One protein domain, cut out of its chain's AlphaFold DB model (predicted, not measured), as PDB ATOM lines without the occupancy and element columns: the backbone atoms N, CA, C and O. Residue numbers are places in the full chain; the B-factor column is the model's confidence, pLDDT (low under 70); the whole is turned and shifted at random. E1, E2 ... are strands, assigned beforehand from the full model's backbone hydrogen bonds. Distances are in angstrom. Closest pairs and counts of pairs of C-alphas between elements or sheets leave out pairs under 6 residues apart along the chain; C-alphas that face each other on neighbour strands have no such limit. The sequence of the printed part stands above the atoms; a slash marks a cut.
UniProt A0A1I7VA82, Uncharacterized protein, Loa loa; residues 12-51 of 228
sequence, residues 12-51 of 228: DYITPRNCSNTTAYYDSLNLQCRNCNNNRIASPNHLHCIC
ATOM      1  N   ASP A  12     175.668 150.173 164.267       59.41
ATOM      2  CA  ASP A  12     174.560 151.022 164.675       59.41
ATOM      3  C   ASP A  12     174.529 152.214 163.716       59.41
ATOM      4  O   ASP A  12     175.405 153.080 163.727       59.41
ATOM      5  N   TYR A  13     173.550 152.219 162.813       70.75
ATOM      6  CA  TYR A  13     173.333 153.320 161.886       70.75
ATOM      7  C   TYR A  13     172.780 154.511 162.674       70.75
ATOM      8  O   TYR A  13     171.576 154.631 162.908       70.75
ATOM      9  N   ILE A  14     173.686 155.369 163.136       78.50
ATOM     10  CA  ILE A  14     173.362 156.584 163.879       78.50
ATOM     11  C   ILE A  14     172.996 157.676 162.874       78.50
ATOM     12  O   ILE A  14     173.755 157.990 161.963       78.50
ATOM     13  N   THR A  15     171.827 158.281 163.051       82.06
ATOM     14  CA  THR A  15     171.384 159.458 162.295       82.06
ATOM     15  C   THR A  15     171.333 160.687 163.202       82.06
ATOM     16  O   THR A  15     171.313 160.541 164.425       82.06
ATOM     17  N   PRO A  16     171.208 161.909 162.651       81.38
ATOM     18  CA  PRO A  16     171.017 163.112 163.463       81.38
ATOM     19  C   PRO A  16     169.848 163.032 164.453       81.38
ATOM     20  O   PRO A  16     169.922 163.604 165.532       81.38
ATOM     21  N   ARG A  17     168.802 162.257 164.139       82.31
ATOM     22  CA  ARG A  17     167.648 162.043 165.032       82.31
ATOM     23  C   ARG A  17     167.965 161.169 166.245       82.31
ATOM     24  O   ARG A  17     167.180 161.137 167.184       82.31
ATOM     25  N   ASN A  18     169.067 160.422 166.202       83.25
ATOM     26  CA  ASN A  18     169.517 159.585 167.308       83.25
ATOM     27  C   ASN A  18     170.359 160.373 168.324       83.25
ATOM     28  O   ASN A  18     170.616 159.862 169.412       83.25
ATOM     29  N   CYS A  19     170.791 161.595 167.995       83.00
ATOM     30  CA  CYS A  19     171.535 162.442 168.919       83.00
ATOM     31  C   CYS A  19     170.594 163.121 169.922       83.00
ATOM     32  O   CYS A  19     169.485 163.517 169.575       83.00
ATOM     33  N   SER A  20     171.040 163.243 171.179       75.38
ATOM     34  CA  SER A  20     170.282 163.911 172.248       75.38
ATOM     35  C   SER A  20     169.783 165.288 171.803       75.38
ATOM     36  O   SER A  20     170.567 166.098 171.302       75.38
ATOM     37  N   ASN A  21     168.496 165.561 172.050       70.50
ATOM     38  CA  ASN A  21     167.770 166.680 171.447       70.50
ATOM     39  C   ASN A  21     168.368 168.073 171.718       70.50
ATOM     40  O   ASN A  21     168.074 169.006 170.981       70.50
ATOM     41  N   THR A  22     169.167 168.258 172.770       76.44
ATOM     42  CA  THR A  22     169.614 169.602 173.181       76.44
ATOM     43  C   THR A  22     171.123 169.758 173.307       76.44
ATOM     44  O   THR A  22     171.616 170.880 173.217       76.44
ATOM     45  N   THR A  23     171.879 168.671 173.476       84.06
ATOM     46  CA  THR A  23     173.310 168.746 173.823       84.06
ATOM     47  C   THR A  23     174.236 168.075 172.823       84.06
ATOM     48  O   THR A  23     175.442 168.283 172.923       84.06
ATOM     49  N   ALA A  24     173.721 167.281 171.880       87.25
ATOM     50  CA  ALA A  24     174.550 166.514 170.959       87.25
ATOM     51  C   ALA A  24     174.196 166.777 169.491       87.25
ATOM     52  O   ALA A  24     173.028 166.871 169.122       87.25
ATOM     53  N   TYR A  25     175.225 166.865 168.655       89.69
ATOM     54  CA  TYR A  25     175.121 166.963 167.203       89.69
ATOM     55  C   TYR A  25     175.744 165.728 166.551       89.69
ATOM     56  O   TYR A  25     176.576 165.041 167.142       89.69
ATOM     57  N   TYR A  26     175.342 165.449 165.324       91.12
ATOM     58  CA  TYR A  26     175.845 164.363 164.510       91.12
ATOM     59  C   TYR A  26     177.093 164.800 163.750       91.12
ATOM     60  O   TYR A  26     177.043 165.681 162.890       91.12
ATOM     61  N   ASP A  27     178.214 164.164 164.065       87.50
ATOM     62  CA  ASP A  27     179.472 164.321 163.353       87.50
ATOM     63  C   ASP A  27     179.474 163.375 162.147       87.50
ATOM     64  O   ASP A  27     179.685 162.170 162.288       87.50
ATOM     65  N   SER A  28     179.233 163.924 160.955       87.12
ATOM     66  CA  SER A  28     179.172 163.154 159.710       87.12
ATOM     67  C   SER A  28     180.518 162.577 159.270       87.12
ATOM     68  O   SER A  28     180.528 161.630 158.488       87.12
ATOM     69  N   LEU A  29     181.642 163.107 159.766       85.56
ATOM     70  CA  LEU A  29     182.976 162.588 159.456       85.56
ATOM     71  C   LEU A  29     183.270 161.323 160.260       85.56
ATOM     72  O   LEU A  29     183.904 160.401 159.758       85.56
ATOM     73  N   ASN A  30     182.803 161.288 161.508       86.00
ATOM     74  CA  ASN A  30     183.039 160.178 162.428       86.00
ATOM     75  C   ASN A  30     181.804 159.286 162.640       86.00
ATOM     76  O   ASN A  30     181.871 158.353 163.435       86.00
ATOM     77  N   LEU A  31     180.693 159.586 161.957       85.56
ATOM     78  CA  LEU A  31     179.415 158.864 162.002       85.56
ATOM     79  C   LEU A  31     178.890 158.633 163.432       85.56
ATOM     80  O   LEU A  31     178.370 157.569 163.755       85.56
ATOM     81  N   GLN A  32     179.043 159.630 164.309       89.44
ATOM     82  CA  GLN A  32     178.710 159.514 165.733       89.44
ATOM     83  C   GLN A  32     178.124 160.808 166.300       89.44
ATOM     84  O   GLN A  32     178.390 161.902 165.800       89.44
ATOM     85  N   CYS A  33     177.370 160.703 167.394       88.69
ATOM     86  CA  CYS A  33     176.908 161.874 168.131       88.69
ATOM     87  C   CYS A  33     178.028 162.423 169.020       88.69
ATOM     88  O   CYS A  33     178.589 161.705 169.849       88.69
ATOM     89  N   ARG A  34     178.334 163.711 168.880       90.06
ATOM     90  CA  ARG A  34     179.278 164.436 169.732       90.06
ATOM     91  C   ARG A  34     178.555 165.494 170.542       90.06
ATOM     92  O   ARG A  34     177.614 166.120 170.066       90.06
ATOM     93  N   ASN A  35     179.016 165.707 171.770       90.44
ATOM     94  CA  ASN A  35     178.465 166.751 172.623       90.44
ATOM     95  C   ASN A  35     178.939 168.138 172.179       90.44
ATOM     96  O   ASN A  35     180.078 168.327 171.744       90.44
ATOM     97  N   CYS A  36     178.047 169.109 172.325       86.75
ATOM     98  CA  CYS A  36     178.360 170.517 172.208       86.75
ATOM     99  C   CYS A  36     179.132 170.981 173.447       86.75
ATOM    100  O   CYS A  36     178.703 170.774 174.579       86.75
ATOM    101  N   ASN A  37     180.275 171.626 173.217       85.25
ATOM    102  CA  ASN A  37     181.108 172.205 174.270       85.25
ATOM    103  C   ASN A  37     180.801 173.703 174.445       85.25
ATOM    104  O   ASN A  37     180.133 174.315 173.611       85.25
ATOM    105  N   ASN A  38     181.336 174.308 175.509       79.50
ATOM    106  CA  ASN A  38     181.329 175.761 175.736       79.50
ATOM    107  C   ASN A  38     179.926 176.390 175.838       79.50
ATOM    108  O   ASN A  38     179.685 177.465 175.289       79.50
ATOM    109  N   ASN A  39     179.007 175.725 176.551       79.88
ATOM    110  CA  ASN A  39     177.618 176.164 176.768       79.88
ATOM    111  C   ASN A  39     176.789 176.324 175.481       79.88
ATOM    112  O   ASN A  39     175.787 177.041 175.462       79.88
ATOM    113  N   ARG A  40     177.200 175.650 174.404       86.12
ATOM    114  CA  ARG A  40     176.431 175.550 173.163       86.12
ATOM    115  C   ARG A  40     175.384 174.449 173.252       86.12
ATOM    116  O   ARG A  40     175.543 173.478 173.988       86.12
ATOM    117  N   ILE A  41     174.353 174.585 172.434       88.75
ATOM    118  CA  ILE A  41     173.284 173.603 172.272       88.75
ATOM    119  C   ILE A  41     173.298 173.033 170.857       88.75
ATOM    120  O   ILE A  41     173.829 173.645 169.925       88.75
ATOM    121  N   ALA A  42     172.715 171.852 170.692       87.94
ATOM    122  CA  ALA A  42     172.502 171.279 169.374       87.94
ATOM    123  C   ALA A  42     171.525 172.150 168.570       87.94
ATOM    124  O   ALA A  42     170.504 172.610 169.080       87.94
ATOM    125  N   SER A  43     171.845 172.369 167.298       86.75
ATOM    126  CA  SER A  43     170.911 172.955 166.334       86.75
ATOM    127  C   SER A  43     169.654 172.084 166.174       86.75
ATOM    128  O   SER A  43     169.722 170.876 166.403       86.75
ATOM    129  N   PRO A  44     168.519 172.643 165.711       86.06
ATOM    130  CA  PRO A  44     167.275 171.884 165.527       86.06
ATOM    131  C   PRO A  44     167.384 170.688 164.570       86.06
ATOM    132  O   PRO A  44     166.574 169.770 164.630       86.06
ATOM    133  N   ASN A  45     168.363 170.703 163.660       86.12
ATOM    134  CA  ASN A  45     168.644 169.591 162.750       86.12
ATOM    135  C   ASN A  45     169.735 168.639 163.273       86.12
ATOM    136  O   ASN A  45     170.075 167.679 162.585       86.12
ATOM    137  N   HIS A  46     170.283 168.903 164.462       87.00
ATOM    138  CA  HIS A  46     171.371 168.168 165.104       87.00
ATOM    139  C   HIS A  46     172.631 168.040 164.241       87.00
ATOM    140  O   HIS A  46     173.360 167.070 164.390       87.00
ATOM    141  N   LEU A  47     172.921 168.981 163.337       86.75
ATOM    142  CA  LEU A  47     174.113 168.897 162.472       86.75
ATOM    143  C   LEU A  47     175.292 169.741 162.968       86.75
ATOM    144  O   LEU A  47     176.421 169.549 162.533       86.75
ATOM    145  N   HIS A  48     175.037 170.698 163.853       87.00
ATOM    146  CA  HIS A  48     176.046 171.620 164.374       87.00
ATOM    147  C   HIS A  48     175.637 172.180 165.742       87.00
ATOM    148  O   HIS A  48     174.473 172.077 166.139       87.00
ATOM    149  N   CYS A  49     176.587 172.788 166.454       87.62
ATOM    150  CA  CYS A  49     176.353 173.435 167.744       87.62
ATOM    151  C   CYS A  49     176.181 174.946 167.590       87.62
ATOM    152  O   CYS A  49     177.053 175.624 167.039       87.62
ATOM    153  N   ILE A  50     175.104 175.474 168.157       86.62
ATOM    154  CA  ILE A  50     174.758 176.896 168.151       86.62
ATOM    155  C   ILE A  50     174.765 177.456 169.572       86.62
ATOM    156  O   ILE A  50     174.671 176.713 170.551       86.62
ATOM    157  N   CYS A  51     174.888 178.774 169.690       86.19
ATOM    158  CA  CYS A  51     174.665 179.428 170.971       86.19
ATOM    159  C   CYS A  51     173.159 179.476 171.292       86.19
ATOM    160  O   CYS A  51     172.346 179.594 170.371       86.19
TER     161      CYS A  51
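This is residues 12 to 51 of the 228 residues of an uncharacterized protein of Loa loa (UniProt A0A1I7VA82). This domain has little regular structure: one small hairpin of two short strands, E1 then E2, with a long unnamed stretch before it and another after it. The later stretch folds back on itself, residues 41 to 42 pairing antiparallel with residues 49 to 50. The printed part has 40 residues, 8 of them in the two antiparallel strands, with no named helix; its class is all strand. It is compact, with a radius of gyration of the C-alphas of 9.0 A, yet elongated, spanning 28 by 16 by 11 A.

After residues 12 to 23, E1 covers residues 24 to 27, 9.3 A long, from C-alpha 24 at (174.550, 166.514, 170.959). E2 covers residues 32 to 35, 10.0 A long, ending with C-alpha 35 at (178.465, 166.751, 172.623). Residues 36 to 51 follow.

E1 and E2 form a hairpin, antiparallel at 139 degrees between directions. C-alphas 24 and 35 face each other at 4.3 A. N 25 and O 34, 2.9 A apart, and N 34 and O 25, 2.8 A apart, are within hydrogen-bond range.

The C-alphas farthest apart are those of Asp 12 and Cys 51, 29.1 A. The printed part has no cut, and the link from E1 to E2 is tight. Mean pLDDT of the printed part is 84.0; residue 12 is under 70.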